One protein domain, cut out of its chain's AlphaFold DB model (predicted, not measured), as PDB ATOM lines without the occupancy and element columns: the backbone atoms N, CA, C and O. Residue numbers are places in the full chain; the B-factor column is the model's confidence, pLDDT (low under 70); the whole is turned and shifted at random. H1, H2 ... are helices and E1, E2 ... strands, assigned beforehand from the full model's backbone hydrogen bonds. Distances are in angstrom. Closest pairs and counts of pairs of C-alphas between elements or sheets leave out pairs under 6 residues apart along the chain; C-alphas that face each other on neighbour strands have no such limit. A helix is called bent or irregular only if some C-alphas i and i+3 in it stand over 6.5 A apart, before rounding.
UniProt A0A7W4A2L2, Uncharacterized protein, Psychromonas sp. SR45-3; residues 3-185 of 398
ATOM      1  N   GLN A   3     -37.670 -10.839  26.697       30.84
ATOM      2  CA  GLN A   3     -37.626 -10.625  25.262       30.84
ATOM      3  C   GLN A   3     -38.901 -11.218  24.691       30.84
ATOM      4  O   GLN A   3     -39.089 -12.428  24.693       30.84
ATOM      5  N   TYR A   4     -39.799 -10.346  24.260       38.91
ATOM      6  CA  TYR A   4     -40.995 -10.740  23.550       38.91
ATOM      7  C   TYR A   4     -40.754 -10.472  22.064       38.91
ATOM      8  O   TYR A   4     -40.093  -9.503  21.687       38.91
ATOM      9  N   LEU A   5     -41.155 -11.431  21.237       40.03
ATOM     10  CA  LEU A   5     -40.719 -11.552  19.853       40.03
ATOM     11  C   LEU A   5     -41.954 -11.573  18.977       40.03
ATOM     12  O   LEU A   5     -42.772 -12.479  19.087       40.03
ATOM     13  N   GLY A   6     -42.065 -10.565  18.124       32.12
ATOM     14  CA  GLY A   6     -42.988 -10.587  16.998       32.12
ATOM     15  C   GLY A   6     -44.051  -9.506  17.023       32.12
ATOM     16  O   GLY A   6     -44.357  -9.009  15.948       32.12
ATOM     17  N   LEU A   7     -44.554  -9.071  18.188       33.53
ATOM     18  CA  LEU A   7     -45.709  -8.160  18.219       33.53
ATOM     19  C   LEU A   7     -45.464  -6.814  18.920       33.53
ATOM     20  O   LEU A   7     -44.869  -6.753  19.996       33.53
ATOM     21  N   GLN A   8     -45.959  -5.728  18.315       36.50
ATOM     22  CA  GLN A   8     -46.148  -4.436  18.987       36.50
ATOM     23  C   GLN A   8     -47.509  -4.448  19.677       36.50
ATOM     24  O   GLN A   8     -48.505  -4.223  19.011       36.50
ATOM     25  N   ALA A   9     -47.584  -4.724  20.975       32.03
ATOM     26  CA  ALA A   9     -48.857  -4.752  21.698       32.03
ATOM     27  C   ALA A   9     -48.949  -3.657  22.774       32.03
ATOM     28  O   ALA A   9     -47.982  -3.438  23.518       32.03
ATOM     29  N   ASP A  10     -50.132  -3.036  22.870       30.77
ATOM     30  CA  ASP A  10     -50.622  -2.311  24.048       30.77
ATOM     31  C   ASP A  10     -51.110  -3.369  25.059       30.77
ATOM     32  O   ASP A  10     -52.155  -4.000  24.887       30.77
ATOM     33  N   CYS A  11     -50.314  -3.650  26.092       35.44
ATOM     34  CA  CYS A  11     -50.542  -4.794  26.980       35.44
ATOM     35  C   CYS A  11     -51.360  -4.417  28.218       35.44
ATOM     36  O   CYS A  11     -50.826  -3.826  29.156       35.44
ATOM     37  N   ILE A  12     -52.610  -4.885  28.301       31.58
ATOM     38  CA  ILE A  12     -53.365  -4.968  29.564       31.58
ATOM     39  C   ILE A  12     -53.143  -6.360  30.180       31.58
ATOM     40  O   ILE A  12     -53.424  -7.374  29.539       31.58
ATOM     41  N   THR A  13     -52.622  -6.398  31.411       33.97
ATOM     42  CA  THR A  13     -52.418  -7.614  32.218       33.97
ATOM     43  C   THR A  13     -53.507  -7.731  33.283       33.97
ATOM     44  O   THR A  13     -53.703  -6.768  34.024       33.97
ATOM     45  N   ASP A  14     -54.107  -8.912  33.436       26.12
ATOM     46  CA  ASP A  14     -54.920  -9.277  34.603       26.12
ATOM     47  C   ASP A  14     -54.214 -10.415  35.371       26.12
ATOM     48  O   ASP A  14     -53.928 -11.486  34.816       26.12
ATOM     49  N   SER A  15     -53.873 -10.197  36.650       31.70
ATOM     50  CA  SER A  15     -53.490 -11.294  37.551       31.70
ATOM     51  C   SER A  15     -53.771 -10.989  39.026       31.70
ATOM     52  O   SER A  15     -53.632  -9.876  39.522       31.70
ATOM     53  N   VAL A  16     -54.138 -12.043  39.751       34.41
ATOM     54  CA  VAL A  16     -54.700 -12.026  41.105       34.41
ATOM     55  C   VAL A  16     -53.637 -11.759  42.188       34.41
ATOM     56  O   VAL A  16     -53.371 -12.665  42.955       34.41
ATOM     57  N   TRP A  17     -53.039 -10.562  42.302       30.48
ATOM     58  CA  TRP A  17     -52.330 -10.021  43.499       30.48
ATOM     59  C   TRP A  17     -52.240  -8.471  43.375       30.48
ATOM     60  O   TRP A  17     -52.304  -7.956  42.272       30.48
ATOM     61  N   PRO A  18     -52.136  -7.674  44.463       36.19
ATOM     62  CA  PRO A  18     -52.965  -6.476  44.692       36.19
ATOM     63  C   PRO A  18     -52.697  -5.208  43.851       36.19
ATOM     64  O   PRO A  18     -53.239  -4.164  44.210       36.19
ATOM     65  N   TYR A  19     -51.905  -5.250  42.776       40.31
ATOM     66  CA  TYR A  19     -51.688  -4.095  41.898       40.31
ATOM     67  C   TYR A  19     -51.426  -4.533  40.451       40.31
ATOM     68  O   TYR A  19     -50.352  -5.061  40.161       40.31
ATOM     69  N   ASP A  20     -52.376  -4.250  39.558       52.75
ATOM     70  CA  ASP A  20     -52.201  -4.375  38.111       52.75
ATOM     71  C   ASP A  20     -51.223  -3.301  37.623       52.75
ATOM     72  O   ASP A  20     -51.374  -2.112  37.930       52.75
ATOM     73  N   VAL A  21     -50.190  -3.712  36.887       52.78
ATOM     74  CA  VAL A  21     -49.236  -2.796  36.254       52.78
ATOM     75  C   VAL A  21     -49.229  -3.075  34.757       52.78
ATOM     76  O   VAL A  21     -48.569  -3.997  34.291       52.78
ATOM     77  N   THR A  22     -49.958  -2.248  34.016       60.72
ATOM     78  CA  THR A  22     -49.936  -2.177  32.549       60.72
ATOM     79  C   THR A  22     -48.599  -1.587  32.092       60.72
ATOM     80  O   THR A  22     -48.210  -0.510  32.554       60.72
ATOM     81  N   ILE A  23     -47.880  -2.291  31.214       65.00
ATOM     82  CA  ILE A  23     -46.607  -1.841  30.631       65.00
ATOM     83  C   ILE A  23     -46.638  -2.136  29.134       65.00
ATOM     84  O   ILE A  23     -46.702  -3.301  28.747       65.00
ATOM     85  N   ASP A  24     -46.527  -1.098  28.311       68.00
ATOM     86  CA  ASP A  24     -46.457  -1.254  26.859       68.00
ATOM     87  C   ASP A  24     -45.098  -1.818  26.434       68.00
ATOM     88  O   ASP A  24     -44.044  -1.498  27.004       68.00
ATOM     89  N   SER A  25     -45.124  -2.665  25.408       68.25
ATOM     90  CA  SER A  25     -43.903  -3.125  24.748       68.25
ATOM     91  C   SER A  25     -43.251  -1.984  23.957       68.25
ATOM     92  O   SER A  25     -43.904  -1.032  23.531       68.25
ATOM     93  N   ASN A  26     -41.932  -2.040  23.758       75.38
ATOM     94  CA  ASN A  26     -41.282  -1.121  22.819       75.38
ATOM     95  C   ASN A  26     -41.452  -1.593  21.362       75.38
ATOM     96  O   ASN A  26     -41.960  -2.677  21.100       75.38
ATOM     97  N   SER A  27     -40.945  -0.819  20.396       71.06
ATOM     98  CA  SER A  27     -41.078  -1.136  18.963       71.06
ATOM     99  C   SER A  27     -40.423  -2.452  18.517       71.06
ATOM    100  O   SER A  27     -40.601  -2.843  17.372       71.06
ATOM    101  N   ASN A  28     -39.625  -3.090  19.378       73.25
ATOM    102  CA  ASN A  28     -38.995  -4.387  19.128       73.25
ATOM    103  C   ASN A  28     -39.620  -5.498  19.994       73.25
ATOM    104  O   ASN A  28     -39.016  -6.556  20.138       73.25
ATOM    105  N   GLY A  29     -40.762  -5.236  20.636       74.62
ATOM    106  CA  GLY A  29     -41.456  -6.196  21.483       74.62
ATOM    107  C   GLY A  29     -40.854  -6.379  22.877       74.62
ATOM    108  O   GLY A  29     -41.258  -7.289  23.574       74.62
ATOM    109  N   PHE A  30     -39.908  -5.566  23.366       80.94
ATOM    110  CA  PHE A  30     -39.366  -5.779  24.724       80.94
ATOM    111  C   PHE A  30     -40.239  -5.158  25.817       80.94
ATOM    112  O   PHE A  30     -40.676  -4.014  25.689       80.94
ATOM    113  N   ILE A  31     -40.355  -5.868  26.945       79.31
ATOM    114  CA  ILE A  31     -41.027  -5.403  28.165       79.31
ATOM    115  C   ILE A  31     -40.006  -5.341  29.311       79.31
ATOM    116  O   ILE A  31     -39.242  -6.281  29.556       79.31
ATOM    117  N   VAL A  32     -39.984  -4.222  30.040       80.06
ATOM    118  CA  VAL A  32     -39.116  -4.035  31.213       80.06
ATOM    119  C   VAL A  32     -39.926  -4.238  32.488       80.06
ATOM    120  O   VAL A  32     -40.667  -3.359  32.915       80.06
ATOM    121  N   ILE A  33     -39.741  -5.394  33.121       76.81
ATOM    122  CA  ILE A  33     -40.342  -5.708  34.420       76.81
ATOM    123  C   ILE A  33     -39.518  -5.042  35.537       76.81
ATOM    124  O   ILE A  33     -38.289  -5.180  35.536       76.81
ATOM    125  N   PRO A  34     -40.141  -4.326  36.496       79.06
ATOM    126  CA  PRO A  34     -39.408  -3.691  37.588       79.06
ATOM    127  C   PRO A  34     -38.649  -4.708  38.455       79.06
ATOM    128  O   PRO A  34     -39.161  -5.781  38.754       79.06
ATOM    129  N   GLU A  35     -37.459  -4.341  38.942       79.94
ATOM    130  CA  GLU A  35     -36.590  -5.232  39.742       79.94
ATOM    131  C   GLU A  35     -37.237  -5.748  41.040       79.94
ATOM    132  O   GLU A  35     -36.783  -6.733  41.619       79.94
ATOM    133  N   SER A  36     -38.301  -5.094  41.514       80.94
ATOM    134  CA  SER A  36     -39.091  -5.561  42.654       80.94
ATOM    135  C   SER A  36     -39.860  -6.858  42.380       80.94
ATOM    136  O   SER A  36     -40.300  -7.498  43.333       80.94
ATOM    137  N   TYR A  37     -40.034  -7.244  41.115       77.81
ATOM    138  CA  TYR A  37     -40.705  -8.474  40.706       77.81
ATOM    139  C   TYR A  37     -39.657  -9.533  40.355       77.81
ATOM    140  O   TYR A  37     -38.991  -9.459  39.325       77.81
ATOM    141  N   THR A  38     -39.489 -10.521  41.235       80.94
ATOM    142  CA  THR A  38     -38.467 -11.570  41.076       80.94
ATOM    143  C   THR A  38     -38.988 -12.836  40.397       80.94
ATOM    144  O   THR A  38     -38.193 -13.621  39.883       80.94
ATOM    145  N   ALA A  39     -40.303 -13.051  40.436       83.94
ATOM    146  CA  ALA A  39     -41.015 -14.127  39.759       83.94
ATOM    147  C   ALA A  39     -42.501 -13.761  39.618       83.94
ATOM    148  O   ALA A  39     -43.001 -12.923  40.375       83.94
ATOM    149  N   GLY A  40     -43.202 -14.400  38.689       84.00
ATOM    150  CA  GLY A  40     -44.637 -14.220  38.492       84.00
ATOM    151  C   GLY A  40     -45.083 -14.734  37.134       84.00
ATOM    152  O   GLY A  40     -44.322 -15.403  36.449       84.00
ATOM    153  N   GLN A  41     -46.300 -14.378  36.747       86.56
ATOM    154  CA  GLN A  41     -46.838 -14.661  35.425       86.56
ATOM    155  C   GLN A  41     -47.016 -13.343  34.672       86.56
ATOM    156  O   GLN A  41     -47.513 -12.369  35.239       86.56
ATOM    157  N   VAL A  42     -46.615 -13.311  33.405       86.75
ATOM    158  CA  VAL A  42     -46.909 -12.206  32.488       86.75
ATOM    159  C   VAL A  42     -47.980 -12.664  31.517       86.75
ATOM    160  O   VAL A  42     -47.881 -13.751  30.956       86.75
ATOM    161  N   VAL A  43     -48.982 -11.813  31.318       89.44
ATOM    162  CA  VAL A  43     -50.018 -11.983  30.300       89.44
ATOM    163  C   VAL A  43     -49.836 -10.871  29.279       89.44
ATOM    164  O   VAL A  43     -49.863  -9.696  29.634       89.44
ATOM    165  N   VAL A  44     -49.633 -11.232  28.020       88.88
ATOM    166  CA  VAL A  44     -49.574 -10.277  26.916       88.88
ATOM    167  C   VAL A  44     -50.852 -10.388  26.115       88.88
ATOM    168  O   VAL A  44     -51.157 -11.456  25.593       88.88
ATOM    169  N   SER A  45     -51.566  -9.273  26.011       90.56
ATOM    170  CA  SER A  45     -52.747  -9.139  25.163       90.56
ATOM    171  C   SER A  45     -52.325  -8.562  23.818       90.56
ATOM    172  O   SER A  45     -51.912  -7.410  23.754       90.56
ATOM    173  N   ALA A  46     -52.429  -9.353  22.756       91.44
ATOM    174  CA  ALA A  46     -52.338  -8.872  21.387       91.44
ATOM    175  C   ALA A  46     -53.742  -8.417  20.961       91.44
ATOM    176  O   ALA A  46     -54.697  -9.190  21.051       91.44
ATOM    177  N   ILE A  47     -53.891  -7.155  20.561       90.94
ATOM    178  CA  ILE A  47     -55.194  -6.526  20.311       90.94
ATOM    179  C   ILE A  47     -55.380  -6.326  18.806       90.94
ATOM    180  O   ILE A  47     -54.578  -5.647  18.157       90.94
ATOM    181  N   ALA A  48     -56.453  -6.887  18.245       91.25
ATOM    182  CA  ALA A  48     -56.759  -6.732  16.826       91.25
ATOM    183  C   ALA A  48     -56.901  -5.259  16.422       91.25
ATOM    184  O   ALA A  48     -57.446  -4.450  17.170       91.25
ATOM    185  N   GLY A  49     -56.393  -4.904  15.241       88.75
ATOM    186  CA  GLY A  49     -56.418  -3.522  14.756       88.75
ATOM    187  C   GLY A  49     -55.523  -2.544  15.535       88.75
ATOM    188  O   GLY A  49     -55.587  -1.346  15.297       88.75
ATOM    189  N   GLN A  50     -54.717  -3.011  16.489       87.25
ATOM    190  CA  GLN A  50     -53.788  -2.160  17.253       87.25
ATOM    191  C   GLN A  50     -52.391  -2.767  17.303       87.25
ATOM    192  O   GLN A  50     -51.392  -2.056  17.301       87.25
ATOM    193  N   THR A  51     -52.319  -4.095  17.322       87.44
ATOM    194  CA  THR A  51     -51.073  -4.838  17.385       87.44
ATOM    195  C   THR A  51     -50.575  -5.210  15.998       87.44
ATOM    196  O   THR A  51     -51.340  -5.760  15.214       87.44
ATOM    197  N   SER A  52     -49.307  -4.942  15.680       83.69
ATOM    198  CA  SER A  52     -48.669  -5.402  14.436       83.69
ATOM    199  C   SER A  52     -47.809  -6.633  14.688       83.69
ATOM    200  O   SER A  52     -47.147  -6.690  15.724       83.69
ATOM    201  N   ASP A  53     -47.753  -7.547  13.723       85.31
ATOM    202  CA  ASP A  53     -46.841  -8.694  13.707       85.31
ATOM    203  C   ASP A  53     -45.808  -8.515  12.585       85.31
ATOM    204  O   ASP A  53     -46.175  -8.164  11.464       85.31
ATOM    205  N   ASN A  54     -44.526  -8.751  12.869       85.25
ATOM    206  CA  ASN A  54     -43.465  -8.695  11.856       85.25
ATOM    207  C   ASN A  54     -43.601  -9.779  10.771       85.25
ATOM    208  O   ASN A  54     -43.006  -9.631   9.704       85.25
ATOM    209  N   ASP A  55     -44.365 -10.842  11.030       85.94
ATOM    210  CA  ASP A  55     -44.656 -11.900  10.059       85.94
ATOM    211  C   ASP A  55     -45.786 -11.519   9.073       85.94
ATOM    212  O   ASP A  55     -46.136 -12.320   8.203       85.94
ATOM    213  N   GLY A  56     -46.363 -10.310   9.176       84.44
ATOM    214  CA  GLY A  56     -47.470  -9.850   8.332       84.44
ATOM    215  C   GLY A  56     -47.462  -8.351   8.013       84.44
ATOM    216  O   GLY A  56     -46.561  -7.599   8.380       84.44
ATOM    217  N   VAL A  57     -48.497  -7.906   7.294       84.25
ATOM    218  CA  VAL A  57     -48.676  -6.502   6.891       84.25
ATOM    219  C   VAL A  57     -49.755  -5.843   7.739       84.25
ATOM    220  O   VAL A  57     -50.893  -6.304   7.770       84.25
ATOM    221  N   GLY A  58     -49.426  -4.708   8.351       83.44
ATOM    222  CA  GLY A  58     -50.388  -3.922   9.124       83.44
ATOM    223  C   GLY A  58     -50.683  -4.536  10.492       83.44
ATOM    224  O   GLY A  58     -49.776  -5.004  11.180       83.44
ATOM    225  N   PHE A  59     -51.948  -4.473  10.908       87.06
ATOM    226  CA  PHE A  59     -52.390  -4.956  12.213       87.06
ATOM    227  C   PHE A  59     -52.900  -6.395  12.148       87.06
ATOM    228  O   PHE A  59     -53.483  -6.825  11.154       87.06
ATOM    229  N   ILE A  60     -52.739  -7.128  13.248       88.31
ATOM    230  CA  ILE A  60     -53.353  -8.439  13.423       88.31
ATOM    231  C   ILE A  60     -54.878  -8.312  13.420       88.31
ATOM    232  O   ILE A  60     -55.456  -7.308  13.847       88.31
ATOM    233  N   ALA A  61     -55.531  -9.374  12.967       89.06
ATOM    234  CA  ALA A  61     -56.970  -9.394  12.749       89.06
ATOM    235  C   ALA A  61     -57.779  -9.998  13.906       89.06
ATOM    236  O   ALA A  61     -58.997  -9.846  13.948       89.06
ATOM    237  N   GLN A  62     -57.114 -10.699  14.825       89.62
ATOM    238  CA  GLN A  62     -57.742 -11.372  15.957       89.62
ATOM    239  C   GLN A  62     -56.997 -11.030  17.236       89.62
ATOM    240  O   GLN A  62     -55.765 -11.035  17.263       89.62
ATOM    241  N   SER A  63     -57.755 -10.731  18.287       92.81
ATOM    242  CA  SER A  63     -57.192 -10.511  19.610       92.81
ATOM    243  C   SER A  63     -56.938 -11.847  20.306       92.81
ATOM    244  O   SER A  63     -57.809 -12.716  20.303       92.81
ATOM    245  N   TYR A  64     -55.795 -11.988  20.967       94.44
ATOM    246  CA  TYR A  64     -55.448 -13.182  21.738       94.44
ATOM    247  C   TYR A  64     -54.552 -12.837  22.926       94.44
ATOM    248  O   TYR A  64     -53.938 -11.767  22.977       94.44
ATOM    249  N   GLN A  65     -54.459 -13.759  23.882       94.38
ATOM    250  CA  GLN A  65     -53.533 -13.644  25.003       94.38
ATOM    251  C   GLN A  65     -52.467 -14.737  24.982       94.38
ATOM    252  O   GLN A  65     -52.764 -15.918  24.829       94.38
ATOM    253  N   MET A  66     -51.219 -14.325  25.198       94.06
ATOM    254  CA  MET A  66     -50.098 -15.214  25.495       94.06
ATOM    255  C   MET A  66     -49.688 -15.070  26.952       94.06
ATOM    256  O   MET A  66     -49.794 -13.994  27.544       94.06
ATOM    257  N   VAL A  67     -49.198 -16.159  27.530       91.62
ATOM    258  CA  VAL A  67     -48.852 -16.236  28.945       91.62
ATOM    259  C   VAL A  67     -47.460 -16.835  29.093       91.62
ATOM    260  O   VAL A  67     -47.050 -17.693  28.317       91.62
ATOM    261  N   ALA A  68     -46.700 -16.371  30.075       90.56
ATOM    262  CA  ALA A  68     -45.461 -17.028  30.462       90.56
ATOM    263  C   ALA A  68     -45.201 -16.837  31.951       90.56
ATOM    264  O   ALA A  68     -45.403 -15.745  32.495       90.56
ATOM    265  N   ASP A  69     -44.683 -17.881  32.587       87.69
ATOM    266  CA  ASP A  69     -44.104 -17.765  33.914       87.69
ATOM    267  C   ASP A  69     -42.686 -17.196  33.800       87.69
ATOM    268  O   ASP A  69     -41.818 -17.713  33.096       87.69
ATOM    269  N   ILE A  70     -42.454 -16.089  34.495       81.56
ATOM    270  CA  ILE A  70     -41.205 -15.333  34.471       81.56
ATOM    271  C   ILE A  70     -40.466 -15.472  35.796       81.56
ATOM    272  O   ILE A  70     -41.061 -15.520  36.877       81.56
ATOM    273  N   SER A  71     -39.138 -15.471  35.728       82.94
ATOM    274  CA  SER A  71     -38.279 -15.404  36.906       82.94
ATOM    275  C   SER A  71     -36.937 -14.759  36.574       82.94
ATOM    276  O   SER A  71     -36.530 -14.658  35.416       82.94
ATOM    277  N   VAL A  72     -36.205 -14.333  37.601       77.88
ATOM    278  CA  VAL A  72     -34.830 -13.833  37.428       77.88
ATOM    279  C   VAL A  72     -33.849 -14.899  36.919       77.88
ATOM    280  O   VAL A  72     -32.787 -14.534  36.418       77.88
ATOM    281  N   ASP A  73     -34.204 -16.182  37.021       72.44
ATOM    282  CA  ASP A  73     -33.316 -17.319  36.758       72.44
ATOM    283  C   ASP A  73     -33.610 -18.042  35.428       72.44
ATOM    284  O   ASP A  73     -32.846 -18.924  35.033       72.44
ATOM    285  N   THR A  74     -34.684 -17.680  34.718       65.44
ATOM    286  CA  THR A  74     -35.113 -18.330  33.467       65.44
ATOM    287  C   THR A  74     -35.093 -17.368  32.275       65.44
ATOM    288  O   THR A  74     -35.187 -16.146  32.455       65.44
ATOM    289  N   PRO A  75     -34.954 -17.879  31.034       64.06
ATOM    290  CA  PRO A  75     -35.229 -17.086  29.843       64.06
ATOM    291  C   PRO A  75     -36.650 -16.537  29.948       64.06
ATOM    292  O   PRO A  75     -37.601 -17.285  30.143       64.06
ATOM    293  N   ASN A  76     -36.785 -15.219  29.871       77.44
ATOM    294  CA  ASN A  76     -38.075 -14.552  29.996       77.44
ATOM    295  C   ASN A  76     -38.598 -14.252  28.586       77.44
ATOM    296  O   ASN A  76     -38.677 -13.092  28.188       77.44
ATOM    297  N   VAL A  77     -38.847 -15.297  27.799       86.75
ATOM    298  CA  VAL A  77     -39.496 -15.168  26.489       86.75
ATOM    299  C   VAL A  77     -40.967 -15.516  26.614       86.75
ATOM    300  O   VAL A  77     -41.342 -16.344  27.438       86.75
ATOM    301  N   ILE A  78     -41.801 -14.855  25.822       90.31
ATOM    302  CA  ILE A  78     -43.237 -15.119  25.776       90.31
ATOM    303  C   ILE A  78     -43.537 -15.581  24.361       90.31
ATOM    304  O   ILE A  78     -43.360 -14.830  23.402       90.31
ATOM    305  N   THR A  79     -43.929 -16.839  24.245       93.25
ATOM    306  CA  THR A  79     -44.205 -17.515  22.985       93.25
ATOM    307  C   THR A  79     -45.474 -18.359  23.125       93.25
ATOM    308  O   THR A  79     -45.938 -18.608  24.245       93.25
ATOM    309  N   PRO A  80     -46.030 -18.878  22.018       95.00
ATOM    310  CA  PRO A  80     -47.101 -19.866  22.096       95.00
ATOM    311  C   PRO A  80     -46.696 -21.100  22.912       95.00
ATOM    312  O   PRO A  80     -47.516 -21.646  23.638       95.00
ATOM    313  N   TYR A  81     -45.421 -21.503  22.889       96.12
ATOM    314  CA  TYR A  81     -44.930 -22.640  23.675       96.12
ATOM    315  C   TYR A  81     -44.885 -22.356  25.172       96.12
ATOM    316  O   TYR A  81     -45.346 -23.180  25.957       96.12
ATOM    317  N   THR A  82     -44.367 -21.194  25.586       94.06
ATOM    318  CA  THR A  82     -44.397 -20.816  27.009       94.06
ATOM    319  C   THR A  82     -45.825 -20.586  27.492       94.06
ATOM    320  O   THR A  82     -46.096 -20.765  28.671       94.06
ATOM    321  N   THR A  83     -46.740 -20.239  26.580       95.31
ATOM    322  CA  THR A  83     -48.177 -20.163  26.868       95.31
ATOM    323  C   THR A  83     -48.750 -21.548  27.144       95.31
ATOM    324  O   THR A  83     -49.428 -21.712  28.151       95.31
ATOM    325  N   LEU A  84     -48.436 -22.557  26.322       95.81
ATOM    326  CA  LEU A  84     -48.838 -23.941  26.600       95.81
ATOM    327  C   LEU A  84     -48.302 -24.424  27.958       95.81
ATOM    328  O   LEU A  84     -49.066 -24.979  28.736       95.81
ATOM    329  N   ASP A  85     -47.026 -24.166  28.258       94.88
ATOM    330  CA  ASP A  85     -46.392 -24.535  29.537       94.88
ATOM    331  C   ASP A  85     -47.031 -23.815  30.736       94.88
ATOM    332  O   ASP A  85     -47.295 -24.431  31.760       94.88
ATOM    333  N   ALA A  86     -47.351 -22.524  30.607       93.38
ATOM    334  CA  ALA A  86     -47.975 -21.757  31.686       93.38
ATOM    335  C   ALA A  86     -49.459 -22.106  31.914       93.38
ATOM    336  O   ALA A  86     -49.981 -21.888  33.011       93.38
ATOM    337  N   LEU A  87     -50.157 -22.597  30.885       94.31
ATOM    338  CA  LEU A  87     -51.567 -22.991  30.967       94.31
ATOM    339  C   LEU A  87     -51.760 -24.465  31.355       94.31
ATOM    340  O   LEU A  87     -52.846 -24.824  31.817       94.31
ATOM    341  N   ASP A  88     -50.760 -25.327  31.152       92.75
ATOM    342  CA  ASP A  88     -50.836 -26.753  31.476       92.75
ATOM    343  C   ASP A  88     -50.255 -27.027  32.870       92.75
ATOM    344  O   ASP A  88     -49.059 -26.916  33.111       92.75
ATOM    345  N   THR A  89     -51.105 -27.418  33.823       89.44
ATOM    346  CA  THR A  89     -50.642 -27.760  35.178       89.44
ATOM    347  C   THR A  89     -50.104 -29.187  35.306       89.44
ATOM    348  O   THR A  89     -49.537 -29.529  36.347       89.44
ATOM    349  N   ASP A  90     -50.317 -30.027  34.292       92.00
ATOM    350  CA  ASP A  90     -49.956 -31.446  34.276       92.00
ATOM    351  C   ASP A  90     -48.686 -31.725  33.455       92.00
ATOM    352  O   ASP A  90     -48.042 -32.759  33.672       92.00
ATOM    353  N   LYS A  91     -48.305 -30.825  32.541       92.62
ATOM    354  CA  LYS A  91     -47.106 -30.947  31.700       92.62
ATOM    355  C   LYS A  91     -46.121 -29.820  31.928       92.62
ATOM    356  O   LYS A  91     -46.485 -28.667  32.078       92.62
ATOM    357  N   THR A  92     -44.846 -30.177  31.886       93.81
ATOM    358  CA  THR A  92     -43.747 -29.214  31.837       93.81
ATOM    359  C   THR A  92     -43.349 -28.917  30.393       93.81
ATOM    360  O   THR A  92     -43.608 -29.711  29.487       93.81
ATOM    361  N   MET A  93     -42.580 -27.854  30.182       94.00
ATOM    362  CA  MET A  93     -41.943 -27.547  28.900       94.00
ATOM    363  C   MET A  93     -41.150 -28.731  28.325       94.00
ATOM    364  O   MET A  93     -41.113 -28.930  27.113       94.00
ATOM    365  N   ALA A  94     -40.525 -29.547  29.180       96.19
ATOM    366  CA  ALA A  94     -39.826 -30.752  28.740       96.19
ATOM    367  C   ALA A  94     -40.798 -31.819  28.208       96.19
ATOM    368  O   ALA A  94     -40.496 -32.491  27.223       96.19
ATOM    369  N   ASP A  95     -41.969 -31.967  28.829       96.62
ATOM    370  CA  ASP A  95     -43.016 -32.875  28.356       96.62
ATOM    371  C   ASP A  95     -43.606 -32.381  27.029       96.62
ATOM    372  O   ASP A  95     -43.727 -33.164  26.090       96.62
ATOM    373  N   ILE A  96     -43.864 -31.074  26.904       96.25
ATOM    374  CA  ILE A  96     -44.331 -30.444  25.659       96.25
ATOM    375  C   ILE A  96     -43.303 -30.638  24.533       96.25
ATOM    376  O   ILE A  96     -43.659 -31.058  23.432       96.25
ATOM    377  N   ALA A  97     -42.016 -30.398  24.803       97.12
ATOM    378  CA  ALA A  97     -40.936 -30.632  23.843       97.12
ATOM    379  C   ALA A  97     -40.896 -32.094  23.373       97.12
ATOM    380  O   ALA A  97     -40.766 -32.361  22.176       97.12
ATOM    381  N   ASN A  98     -41.060 -33.043  24.300       96.75
ATOM    382  CA  ASN A  98     -41.100 -34.470  23.986       96.75
ATOM    383  C   ASN A  98     -42.319 -34.843  23.134       96.75
ATOM    384  O   ASN A  98     -42.162 -35.569  22.153       96.75
ATOM    385  N   ASP A  99     -43.505 -34.331  23.470       94.12
ATOM    386  CA  ASP A  99     -44.744 -34.598  22.733       94.12
ATOM    387  C   ASP A  99     -44.689 -34.058  21.301       94.12
ATOM    388  O   ASP A  99     -45.163 -34.704  20.365       94.12
ATOM    389  N   LEU A 100     -44.071 -32.891  21.108       95.19
ATOM    390  CA  LEU A 100     -43.863 -32.305  19.785       95.19
ATOM    391  C   LEU A 100     -42.633 -32.899  19.072       95.19
ATOM    392  O   LEU A 100     -42.450 -32.716  17.865       95.19
ATOM    393  N   GLY A 101     -41.766 -33.619  19.785       94.81
ATOM    394  CA  GLY A 101     -40.467 -34.050  19.274       94.81
ATOM    395  C   GLY A 101     -39.673 -32.865  18.721       94.81
ATOM    396  O   GLY A 101     -39.285 -32.894  17.548       94.81
ATOM    397  N   LEU A 102     -39.539 -31.818  19.537       96.50
ATOM    398  CA  LEU A 102     -38.812 -30.574  19.277       96.50
ATOM    399  C   LEU A 102     -37.739 -30.363  20.352       96.50
ATOM    400  O   LEU A 102     -37.829 -30.917  21.447       96.50
ATOM    401  N   ASP A 103     -36.722 -29.560  20.045       96.94
ATOM    402  CA  ASP A 103     -35.693 -29.206  21.025       96.94
ATOM    403  C   ASP A 103     -36.280 -28.288  22.111       96.94
ATOM    404  O   ASP A 103     -36.823 -27.219  21.815       96.94
ATOM    405  N   GLN A 104     -36.152 -28.703  23.376       95.69
ATOM    406  CA  GLN A 104     -36.621 -27.940  24.530       95.69
ATOM    407  C   GLN A 104     -35.961 -26.555  24.614       95.69
ATOM    408  O   GLN A 104     -36.645 -25.575  24.914       95.69
ATOM    409  N   GLU A 105     -34.654 -26.448  24.360       93.75
ATOM    410  CA  GLU A 105     -33.934 -25.169  24.416       93.75
ATOM    411  C   GLU A 105     -34.422 -24.210  23.324       93.75
ATOM    412  O   GLU A 105     -34.446 -22.999  23.534       93.75
ATOM    413  N   LEU A 106     -34.863 -24.749  22.182       95.38
ATOM    414  CA  LEU A 106     -35.384 -23.952  21.076       95.38
ATOM    415  C   LEU A 106     -36.777 -23.398  21.395       95.38
ATOM    416  O   LEU A 106     -36.990 -22.194  21.278       95.38
ATOM    417  N   ILE A 107     -37.713 -24.247  21.832       95.25
ATOM    418  CA  ILE A 107     -39.103 -23.821  22.084       95.25
ATOM    419  C   ILE A 107     -39.270 -22.992  23.368       95.25
ATOM    420  O   ILE A 107     -40.220 -22.220  23.477       95.25
ATOM    421  N   SER A 108     -38.338 -23.109  24.323       92.44
ATOM    422  CA  SER A 108     -38.300 -22.272  25.536       92.44
ATOM    423  C   SER A 108     -37.472 -20.992  25.388       92.44
ATOM    424  O   SER A 108     -37.354 -20.224  26.344       92.44
ATOM    425  N   GLY A 109     -36.881 -20.758  24.212       90.62
ATOM    426  CA  GLY A 109     -36.020 -19.617  23.928       90.62
ATOM    427  C   GLY A 109     -36.543 -18.713  22.812       90.62
ATOM    428  O   GLY A 109     -37.667 -18.840  22.329       90.62
ATOM    429  N   ASP A 110     -35.688 -17.775  22.401       90.12
ATOM    430  CA  ASP A 110     -35.897 -16.948  21.211       90.12
ATOM    431  C   ASP A 110     -35.634 -17.795  19.960       90.12
ATOM    432  O   ASP A 110     -34.515 -17.850  19.441       90.12
ATOM    433  N   TYR A 111     -36.666 -18.512  19.510       93.12
ATOM    434  CA  TYR A 111     -36.554 -19.347  18.321       93.12
ATOM    435  C   TYR A 111     -36.361 -18.515  17.049       93.12
ATOM    436  O   TYR A 111     -35.710 -18.996  16.134       93.12
ATOM    437  N   VAL A 112     -36.836 -17.267  16.980       90.06
ATOM    438  CA  VAL A 112     -36.678 -16.409  15.790       90.06
ATOM    439  C   VAL A 112     -35.208 -16.039  15.566       90.06
ATOM    440  O   VAL A 112     -34.732 -16.033  14.434       90.06
ATOM    441  N   ALA A 113     -34.454 -15.783  16.637       89.81
ATOM    442  CA  ALA A 113     -33.020 -15.491  16.562       89.81
ATOM    443  C   ALA A 113     -32.124 -16.747  16.519       89.81
ATOM    444  O   ALA A 113     -30.892 -16.629  16.484       89.81
ATOM    445  N   SER A 114     -32.708 -17.946  16.562       93.31
ATOM    446  CA  SER A 114     -31.958 -19.200  16.610       93.31
ATOM    447  C   SER A 114     -31.352 -19.572  15.255       93.31
ATOM    448  O   SER A 114     -31.919 -19.322  14.200       93.31
ATOM    449  N   ALA A 115     -30.197 -20.238  15.292       94.44
ATOM    450  CA  ALA A 115     -29.563 -20.846  14.119       94.44
ATOM    451  C   ALA A 115     -29.754 -22.378  14.070       94.44
ATOM    452  O   ALA A 115     -29.035 -23.067  13.341       94.44
ATOM    453  N   ALA A 116     -30.653 -22.922  14.898       96.00
ATOM    454  CA  ALA A 116     -30.977 -24.346  14.910       96.00
ATOM    455  C   ALA A 116     -31.587 -24.788  13.570       96.00
ATOM    456  O   ALA A 116     -32.272 -24.015  12.904       96.00
ATOM    457  N   ALA A 117     -31.361 -26.043  13.178       92.88
ATOM    458  CA  ALA A 117     -31.879 -26.566  11.913       92.88
ATOM    459  C   ALA A 117     -33.416 -26.637  11.906       92.88
ATOM    460  O   ALA A 117     -34.046 -26.476  10.866       92.88
ATOM    461  N   GLU A 118     -34.008 -26.848  13.079       95.38
ATOM    462  CA  GLU A 118     -35.444 -26.930  13.317       95.38
ATOM    463  C   GLU A 118     -36.109 -25.552  13.481       95.38
ATOM    464  O   GLU A 118     -37.310 -25.483  13.735       95.38
ATOM    465  N   GLN A 119     -35.364 -24.446  13.348       96.44
ATOM    466  CA  GLN A 119     -35.878 -23.103  13.622       96.44
ATOM    467  C   GLN A 119     -37.118 -22.758  12.783       96.44
ATOM    468  O   GLN A 119     -38.137 -22.384  13.361       96.44
ATOM    469  N   ALA A 120     -37.075 -22.956  11.464       96.06
ATOM    470  CA  ALA A 120     -38.200 -22.644  10.577       96.06
ATOM    471  C   ALA A 120     -39.449 -23.498  10.883       96.06
ATOM    472  O   ALA A 120     -40.583 -23.032  10.791       96.06
ATOM    473  N   GLN A 121     -39.250 -24.748  11.326       97.25
ATOM    474  CA  GLN A 121     -40.338 -25.625  11.772       97.25
ATOM    475  C   GLN A 121     -40.988 -25.094  13.054       97.25
ATOM    476  O   GLN A 121     -42.214 -25.029  13.138       97.25
ATOM    477  N   VAL A 122     -40.176 -24.716  14.045       97.88
ATOM    478  CA  VAL A 122     -40.660 -24.130  15.302       97.88
ATOM    479  C   VAL A 122     -41.364 -22.803  15.038       97.88
ATOM    480  O   VAL A 122     -42.450 -22.567  15.552       97.88
ATOM    481  N   HIS A 123     -40.813 -21.951  14.179       96.50
ATOM    482  CA  HIS A 123     -41.436 -20.671  13.858       96.50
ATOM    483  C   HIS A 123     -42.772 -20.847  13.120       96.50
ATOM    484  O   HIS A 123     -43.759 -20.213  13.489       96.50
ATOM    485  N   LEU A 124     -42.863 -21.753  12.140       96.88
ATOM    486  CA  LEU A 124     -44.127 -22.056  11.458       96.88
ATOM    487  C   LEU A 124     -45.192 -22.616  12.415       96.88
ATOM    488  O   LEU A 124     -46.344 -22.186  12.376       96.88
ATOM    489  N   LEU A 125     -44.816 -23.545  13.299       97.62
ATOM    490  CA  LEU A 125     -45.738 -24.075  14.304       97.62
ATOM    491  C   LEU A 125     -46.190 -22.980  15.280       97.62
ATOM    492  O   LEU A 125     -47.370 -22.927  15.616       97.62
ATOM    493  N   ALA A 126     -45.292 -22.092  15.710       96.50
ATOM    494  CA  ALA A 126     -45.648 -20.970  16.571       96.50
ATOM    495  C   ALA A 126     -46.672 -20.040  15.903       96.50
ATOM    496  O   ALA A 126     -47.699 -19.747  16.513       96.50
ATOM    497  N   ARG A 127     -46.452 -19.654  14.636       94.06
ATOM    498  CA  ARG A 127     -47.409 -18.845  13.856       94.06
ATOM    499  C   ARG A 127     -48.782 -19.508  13.771       94.06
ATOM    500  O   ARG A 127     -49.795 -18.854  13.992       94.06
ATOM    501  N   ALA A 128     -48.818 -20.818  13.528       95.12
ATOM    502  CA  ALA A 128     -50.064 -21.574  13.492       95.12
ATOM    503  C   ALA A 128     -50.764 -21.599  14.862       95.12
ATOM    504  O   ALA A 128     -51.971 -21.377  14.938       95.12
ATOM    505  N   LEU A 129     -50.020 -21.817  15.951       94.88
ATOM    506  CA  LEU A 129     -50.572 -21.878  17.308       94.88
ATOM    507  C   LEU A 129     -51.164 -20.556  17.779       94.88
ATOM    508  O   LEU A 129     -52.191 -20.578  18.449       94.88
ATOM    509  N   VAL A 130     -50.570 -19.420  17.403       93.31
ATOM    510  CA  VAL A 130     -51.130 -18.096  17.717       93.31
ATOM    511  C   VAL A 130     -52.576 -17.978  17.231       93.31
ATOM    512  O   VAL A 130     -53.422 -17.473  17.960       93.31
ATOM    513  N   THR A 131     -52.889 -18.512  16.044       90.62
ATOM    514  CA  THR A 131     -54.253 -18.468  15.479       90.62
ATOM    515  C   THR A 131     -55.274 -19.322  16.237       90.62
ATOM    516  O   THR A 131     -56.462 -19.252  15.942       90.62
ATOM    517  N   GLN A 132     -54.817 -20.159  17.170       92.69
ATOM    518  CA  GLN A 132     -55.658 -21.033  17.987       92.69
ATOM    519  C   GLN A 132     -55.887 -20.472  19.396       92.69
ATOM    520  O   GLN A 132     -56.680 -21.036  20.145       92.69
ATOM    521  N   LEU A 133     -55.185 -19.398  19.777       94.62
ATOM    522  CA  LEU A 133     -55.295 -18.806  21.105       94.62
ATOM    523  C   LEU A 133     -56.569 -17.968  21.240       94.62
ATOM    524  O   LEU A 133     -56.909 -17.164  20.373       94.62
ATOM    525  N   SER A 134     -57.233 -18.110  22.381       94.12
ATOM    526  CA  SER A 134     -58.412 -17.330  22.742       94.12
ATOM    527  C   SER A 134     -58.065 -15.887  23.129       94.12
ATOM    528  O   SER A 134     -56.967 -15.577  23.608       94.12
ATOM    529  N   LYS A 135     -59.060 -14.998  22.995       92.31
ATOM    530  CA  LYS A 135     -58.986 -13.584  23.405       92.31
ATOM    531  C   LYS A 135     -58.619 -13.409  24.880       92.31
ATOM    532  O   LYS A 135     -57.918 -12.457  25.213       92.31
ATOM    533  N   GLN A 136     -59.122 -14.283  25.750       93.50
ATOM    534  CA  GLN A 136     -58.751 -14.347  27.164       93.50
ATOM    535  C   GLN A 136     -58.062 -15.674  27.451       93.50
ATOM    536  O   GLN A 136     -58.461 -16.716  26.925       93.50
ATOM    537  N   LYS A 137     -57.034 -15.649  28.303       92.75
ATOM    538  CA  LYS A 137     -56.254 -16.846  28.626       92.75
ATOM    539  C   LYS A 137     -57.117 -17.941  29.261       92.75
ATOM    540  O   LYS A 137     -56.868 -19.113  29.003       92.75
ATOM    541  N   GLU A 138     -58.131 -17.561  30.037       93.62
ATOM    542  CA  GLU A 138     -59.058 -18.457  30.736       93.62
ATOM    543  C   GLU A 138     -59.967 -19.248  29.787       93.62
ATOM    544  O   GLU A 138     -60.459 -20.309  30.168       93.62
ATOM    545  N   ASP A 139     -60.166 -18.751  28.563       94.94
ATOM    546  CA  ASP A 139     -61.022 -19.370  27.547       94.94
ATOM    547  C   ASP A 139     -60.255 -20.375  26.666       94.94
ATOM    548  O   ASP A 139     -60.815 -20.933  25.723       94.94
ATOM    549  N   ASN A 140     -58.961 -20.594  26.919       94.75
ATOM    550  CA  ASN A 140     -58.181 -21.596  26.198       94.75
ATOM    551  C   ASN A 140     -58.433 -23.001  26.760       94.75
ATOM    552  O   ASN A 140     -58.253 -23.249  27.952       94.75
ATOM    553  N   ASP A 141     -58.747 -23.957  25.883       94.38
ATOM    554  CA  ASP A 141     -58.670 -25.385  26.208       94.38
ATOM    555  C   ASP A 141     -57.243 -25.885  25.957       94.38
ATOM    556  O   ASP A 141     -56.876 -26.252  24.838       94.38
ATOM    557  N   THR A 142     -56.422 -25.909  27.008       92.69
ATOM    558  CA  THR A 142     -55.015 -26.332  26.927       92.69
ATOM    559  C   THR A 142     -54.844 -27.740  26.350       92.69
ATOM    560  O   THR A 142     -53.901 -27.996  25.599       92.69
ATOM    561  N   SER A 143     -55.762 -28.665  26.658       92.06
ATOM    562  CA  SER A 143     -55.686 -30.038  26.145       92.06
ATOM    563  C   SER A 143     -55.926 -30.079  24.639       92.06
ATOM    564  O   SER A 143     -55.221 -30.795  23.920       92.06
ATOM    565  N   GLU A 144     -56.893 -29.300  24.147       93.12
ATOM    566  CA  GLU A 144     -57.126 -29.176  22.711       93.12
ATOM    567  C   GLU A 144     -55.979 -28.433  22.018       93.12
ATOM    568  O   GLU A 144     -55.516 -28.905  20.980       93.12
ATOM    569  N   LEU A 145     -55.439 -27.362  22.609       94.44
ATOM    570  CA  LEU A 145     -54.291 -26.636  22.054       94.44
ATOM    571  C   LEU A 145     -53.072 -27.544  21.847       94.44
ATOM    572  O   LEU A 145     -52.472 -27.526  20.774       94.44
ATOM    573  N   ILE A 146     -52.724 -28.386  22.826       93.44
ATOM    574  CA  ILE A 146     -51.605 -29.332  22.686       93.44
ATOM    575  C   ILE A 146     -51.907 -30.380  21.614       93.44
ATOM    576  O   ILE A 146     -51.046 -30.701  20.795       93.44
ATOM    577  N   LYS A 147     -53.140 -30.895  21.572       93.38
ATOM    578  CA  LYS A 147     -53.560 -31.841  20.534       93.38
ATOM    579  C   LYS A 147     -53.452 -31.228  19.135       93.38
ATOM    580  O   LYS A 147     -53.003 -31.914  18.214       93.38
ATOM    581  N   GLN A 148     -53.830 -29.963  18.969       94.00
ATOM    582  CA  GLN A 148     -53.667 -29.236  17.711       94.00
ATOM    583  C   GLN A 148     -52.189 -28.978  17.402       94.00
ATOM    584  O   GLN A 148     -51.761 -29.239  16.281       94.00
ATOM    585  N   ALA A 149     -51.379 -28.596  18.394       95.88
ATOM    586  CA  ALA A 149     -49.935 -28.428  18.241       95.88
ATOM    587  C   ALA A 149     -49.260 -29.694  17.697       95.88
ATOM    588  O   ALA A 149     -48.479 -29.622  16.749       95.88
ATOM    589  N   THR A 150     -49.597 -30.863  18.251       95.38
ATOM    590  CA  THR A 150     -49.079 -32.150  17.772       95.38
ATOM    591  C   THR A 150     -49.503 -32.417  16.330       95.38
ATOM    592  O   THR A 150     -48.648 -32.720  15.502       95.38
ATOM    593  N   LYS A 151     -50.791 -32.251  15.999       95.50
ATOM    594  CA  LYS A 151     -51.288 -32.481  14.632       95.50
ATOM    595  C   LYS A 151     -50.643 -31.547  13.605       95.50
ATOM    596  O   LYS A 151     -50.240 -32.006  12.540       95.50
ATOM    597  N   ILE A 152     -50.531 -30.258  13.920       97.19
ATOM    598  CA  ILE A 152     -49.894 -29.259  13.052       97.19
ATOM    599  C   ILE A 152     -48.420 -29.606  12.853       97.19
ATOM    600  O   ILE A 152     -47.921 -29.584  11.734       97.19
ATOM    601  N   ASN A 153     -47.715 -29.972  13.921       96.94
ATOM    602  CA  ASN A 153     -46.313 -30.348  13.828       96.94
ATOM    603  C   ASN A 153     -46.095 -31.632  13.012       96.94
ATOM    604  O   ASN A 153     -45.134 -31.714  12.245       96.94
ATOM    605  N   ASP A 154     -46.990 -32.613  13.139       95.81
ATOM    606  CA  ASP A 154     -46.972 -33.816  12.305       95.81
ATOM    607  C   ASP A 154     -47.191 -33.464  10.830       95.81
ATOM    608  O   ASP A 154     -46.432 -33.937   9.986       95.81
ATOM    609  N   TYR A 155     -48.137 -32.574  10.521       96.62
ATOM    610  CA  TYR A 155     -48.356 -32.060   9.166       96.62
ATOM    611  C   TYR A 155     -47.114 -31.347   8.606       96.62
ATOM    612  O   TYR A 155     -46.677 -31.629   7.492       96.62
ATOM    613  N   ILE A 156     -46.461 -30.484   9.397       97.19
ATOM    614  CA  ILE A 156     -45.209 -29.830   8.982       97.19
ATOM    615  C   ILE A 156     -44.145 -30.875   8.626       97.19
ATOM    616  O   ILE A 156     -43.504 -30.780   7.579       97.19
ATOM    617  N   LYS A 157     -43.955 -31.891   9.477       94.88
ATOM    618  CA  LYS A 157     -42.944 -32.939   9.267       94.88
ATOM    619  C   LYS A 157     -43.264 -33.833   8.071       94.88
ATOM    620  O   LYS A 157     -42.358 -34.187   7.317       94.88
ATOM    621  N   VAL A 158     -44.518 -34.256   7.942       92.88
ATOM    622  CA  VAL A 158     -44.927 -35.292   6.990       92.88
ATOM    623  C   VAL A 158     -45.219 -34.717   5.614       92.88
ATOM    624  O   VAL A 158     -44.784 -35.322   4.635       92.88
ATOM    625  N   ASP A 159     -45.889 -33.572   5.544       93.81
ATOM    626  CA  ASP A 159     -46.401 -33.017   4.294       93.81
ATOM    627  C   ASP A 159     -45.528 -31.864   3.786       93.81
ATOM    628  O   ASP A 159     -45.216 -31.820   2.605       93.81
ATOM    629  N   LEU A 160     -45.027 -30.974   4.650       94.81
ATOM    630  CA  LEU A 160     -44.284 -29.796   4.169       94.81
ATOM    631  C   LEU A 160     -42.781 -30.064   4.011       94.81
ATOM    632  O   LEU A 160     -42.201 -29.841   2.945       94.81
ATOM    633  N   ILE A 161     -42.133 -30.584   5.056       92.75
ATOM    634  CA  ILE A 161     -40.685 -30.850   5.048       92.75
ATOM    635  C   ILE A 161     -40.335 -31.943   4.034       92.75
ATOM    636  O   ILE A 161     -39.368 -31.801   3.283       92.75
ATOM    637  N   ASN A 162     -41.113 -33.027   3.976       89.69
ATOM    638  CA  ASN A 162     -40.844 -34.122   3.039       89.69
ATOM    639  C   ASN A 162     -41.031 -33.712   1.573       89.69
ATOM    640  O   ASN A 162     -40.356 -34.266   0.703       89.69
ATOM    641  N   GLU A 163     -41.911 -32.748   1.298       90.50
ATOM    642  CA  GLU A 163     -42.102 -32.183  -0.040       90.50
ATOM    643  C   GLU A 163     -41.052 -31.116  -0.393       90.50
ATOM    644  O   GLU A 163     -40.985 -30.666  -1.538       90.50
ATOM    645  N   GLY A 164     -40.169 -30.761   0.548       91.25
ATOM    646  CA  GLY A 164     -39.109 -29.776   0.337       91.25
ATOM    647  C   GLY A 164     -39.626 -28.341   0.282       91.25
ATOM    648  O   GLY A 164     -39.029 -27.505  -0.399       91.25
ATOM    649  N   MET A 165     -40.738 -28.065   0.964       94.00
ATOM    650  CA  MET A 165     -41.315 -26.732   1.059       94.00
ATOM    651  C   MET A 165     -40.439 -25.799   1.898       94.00
ATOM    652  O   MET A 165     -39.865 -26.200   2.911       94.00
ATOM    653  N   ASP A 166     -40.384 -24.531   1.495       94.19
ATOM    654  CA  ASP A 166     -39.805 -23.465   2.308       94.19
ATOM    655  C   ASP A 166     -40.804 -23.043   3.398       94.19
ATOM    656  O   ASP A 166     -41.836 -22.433   3.109       94.19
ATOM    657  N   LEU A 167     -40.526 -23.411   4.649       95.44
ATOM    658  CA  LEU A 167     -41.441 -23.186   5.772       95.44
ATOM    659  C   LEU A 167     -41.578 -21.699   6.134       95.44
ATOM    660  O   LEU A 167     -42.632 -21.290   6.627       95.44
ATOM    661  N   ASP A 168     -40.561 -20.883   5.848       91.75
ATOM    662  CA  ASP A 168     -40.576 -19.445   6.146       91.75
ATOM    663  C   ASP A 168     -41.519 -18.686   5.201       91.75
ATOM    664  O   ASP A 168     -42.069 -17.646   5.555       91.75
ATOM    665  N   LEU A 169     -41.784 -19.243   4.016       91.75
ATOM    666  CA  LEU A 169     -42.673 -18.656   3.008       91.75
ATOM    667  C   LEU A 169     -44.121 -19.144   3.097       91.75
ATOM    668  O   LEU A 169     -44.931 -18.797   2.237       91.75
ATOM    669  N   ASN A 170     -44.463 -19.956   4.096       93.19
ATOM    670  CA  ASN A 170     -45.791 -20.550   4.238       93.19
ATOM    671  C   ASN A 170     -46.380 -20.277   5.616       93.19
ATOM    672  O   ASN A 170     -45.652 -20.008   6.564       93.19
ATOM    673  N   ASN A 171     -47.703 -20.347   5.719       92.19
ATOM    674  CA  ASN A 171     -48.447 -20.329   6.969       92.19
ATOM    675  C   ASN A 171     -49.447 -21.491   6.995       92.19
ATOM    676  O   ASN A 171     -49.889 -21.951   5.940       92.19
ATOM    677  N   ILE A 172     -49.818 -21.942   8.191       93.81
ATOM    678  CA  ILE A 172     -50.774 -23.034   8.395       93.81
ATOM    679  C   ILE A 172     -52.071 -22.484   8.973       93.81
ATOM    680  O   ILE A 172     -52.063 -21.597   9.823       93.81
ATOM    681  N   PHE A 173     -53.188 -23.038   8.517       88.50
ATOM    682  CA  PHE A 173     -54.509 -22.767   9.062       88.50
ATOM    683  C   PHE A 173     -55.327 -24.054   9.134       88.50
ATOM    684  O   PHE A 173     -55.062 -25.024   8.423       88.50
ATOM    685  N   ILE A 174     -56.324 -24.045  10.012       86.69
ATOM    686  CA  ILE A 174     -57.310 -25.114  10.139       86.69
ATOM    687  C   ILE A 174     -58.600 -24.600   9.503       86.69
ATOM    688  O   ILE A 174     -59.040 -23.491   9.817       86.69
ATOM    689  N   ASP A 175     -59.165 -25.352   8.562       81.62
ATOM    690  CA  ASP A 175     -60.446 -24.987   7.958       81.62
ATOM    691  C   ASP A 175     -61.641 -25.328   8.866       81.62
ATOM    692  O   ASP A 175     -61.487 -25.811   9.989       81.62
ATOM    693  N   LYS A 176     -62.861 -25.027   8.404       73.19
ATOM    694  CA  LYS A 176     -64.077 -25.237   9.204       73.19
ATOM    695  C   LYS A 176     -64.348 -26.722   9.464       73.19
ATOM    696  O   LYS A 176     -64.983 -27.066  10.458       73.19
ATOM    697  N   GLU A 177     -63.870 -27.591   8.583       79.44
ATOM    698  CA  GLU A 177     -63.971 -29.043   8.686       79.44
ATOM    699  C   GLU A 177     -62.945 -29.624   9.674       79.44
ATOM    700  O   GLU A 177     -63.051 -30.790  10.066       79.44
ATOM    701  N   GLY A 178     -61.989 -28.808  10.129       82.44
ATOM    702  CA  GLY A 178     -60.924 -29.206  11.040       82.44
ATOM    703  C   GLY A 178     -59.704 -29.798  10.330       82.44
ATOM    704  O   GLY A 178     -58.858 -30.403  10.998       82.44
ATOM    705  N   GLU A 179     -59.610 -29.649   9.008       89.31
ATOM    706  CA  GLU A 179     -58.480 -30.102   8.204       89.31
ATOM    707  C   GLU A 179     -57.360 -29.057   8.200       89.31
ATOM    708  O   GLU A 179     -57.588 -27.845   8.148       89.31
ATOM    709  N   ILE A 180     -56.121 -29.543   8.250       93.62
ATOM    710  CA  ILE A 180     -54.927 -28.697   8.265       93.62
ATOM    711  C   ILE A 180     -54.531 -28.387   6.825       93.62
ATOM    712  O   ILE A 180     -54.290 -29.286   6.017       93.62
ATOM    713  N   LYS A 181     -54.434 -27.097   6.517       91.62
ATOM    714  CA  LYS A 181     -54.034 -26.574   5.214       91.62
ATOM    715  C   LYS A 181     -52.870 -25.605   5.374       91.62
ATOM    716  O   LYS A 181     -52.638 -25.051   6.448       91.62
ATOM    717  N   HIS A 182     -52.144 -25.380   4.285       92.75
ATOM    718  CA  HIS A 182     -51.131 -24.338   4.209       92.75
ATOM    719  C   HIS A 182     -51.397 -23.422   3.021       92.75
ATOM    720  O   HIS A 182     -52.056 -23.795   2.051       92.75
ATOM    721  N   ARG A 183     -50.864 -22.210   3.112       90.19
ATOM    722  CA  ARG A 183     -50.809 -21.242   2.017       90.19
ATOM    723  C   ARG A 183     -49.566 -20.384   2.156       90.19
ATOM    724  O   ARG A 183     -48.946 -20.359   3.219       90.19
ATOM    725  N   ARG A 184     -49.225 -19.662   1.094       90.69
ATOM    726  CA  ARG A 184     -48.112 -18.718   1.105       90.69
ATOM    727  C   ARG A 184     -48.316 -17.646   2.186       90.69
ATOM    728  O   ARG A 184     -49.434 -17.224   2.476       90.69
ATOM    729  N   LEU A 185     -47.227 -17.243   2.828       90.81
ATOM    730  CA  LEU A 185     -47.224 -16.148   3.789       90.81
ATOM    731  C   LEU A 185     -47.205 -14.806   3.044       90.81
ATOM    732  O   LEU A 185     -46.381 -14.606   2.155       90.81
TER     733      LEU A 185
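Overview. This is residues 3 to 185 of the 398 residues of an uncharacterized protein of Psychromonas sp. SR45-3 (UniProt A0A7W4A2L2). A cluster of mostly crossed helices, H1 to H5, makes the core, with the long strand hairpin E1 and E2 packed on H1 at one end and the small strand hairpin E4 and E5 packed on H4 and H5 at the other. The long unnamed stretch, residues 3 to 38, loops at the E1 and E2 end, where residues 3 to 4 pair with E3 and residues 7 to 8 with residues 52 to 53. The printed part has 183 residues, with three strands, five helices and two strands named in that order; each hairpin is a two-stranded antiparallel sheet. The class is mixed, helices and strands, with 81 residues, under half, in named elements. The whole is compact, with a radius of gyration of the C-alphas of 16.0 A and spans of 51 by 35 by 33 A.

Along the chain. Pass residues 3 to 38 and find C-alpha 39 at (-41.015, -14.127, 39.759); from there E1 runs to residue 46, 22.2 A. E2, residues 64 to 71, covers 23.0 A, and E3 is residues 76 to 78. Then come H1, residues 80 to 87, H2, residues 93 to 100, and H3, residues 104 to 107. H4, residues 119 to 130, measures 16.6 A. H5 starts at C-alpha 142 (-55.015, -26.332, 26.927) and runs 26.5 A to residue 161; it is neither bent nor irregular, but only just: C-alphas 158 and 161 are 6.4 A apart. E4 is residues 170 to 174; E5, residues 180 to 184, ends at C-alpha 184 (-48.112, -18.718, 1.105).

Arrangement. Look first at hairpin E1 and E2, antiparallel at 160 degrees, with N 42 and O 68 2.9 A apart. E2's closest C-alpha to E3 is Ile 70, 5.5 A from Asn 76; toward H1, Val 67 and Thr 83 are closest at 4.5 A. H1 touches H2 at a steep tilt of 57 degrees, closest at Asp 85 and Met 93, 5.4 A. H2 touches H3, closest at Ala 97 and Gln 104, 5.1 A. The helical hairpin H4 and H5 touches at a steep tilt of 41 degrees, opposite ways, with Leu 125 and Asn 153 closest at 6.3 A. The C-alphas of Ala 128 in H4 and Ile 172 in E4 are 5.3 A apart. In hairpin E4 and E5, antiparallel at 149 degrees, N 171 and O 183 are 2.8 A apart. In H1, H2 and H4 every O i to N i+4 pair is within hydrogen-bond range, in H5 15 of 16; H3 is too short for one.

Size, cuts and confidence. The C-alphas farthest apart are those of Pro 18 and Glu 163, 52.7 A. The printed part has no cut; the links E1 to E2, H3 to H4 and H4 to H5 are long. Confidence is low, under 70, at residues 3 to 25 and 74 to 75.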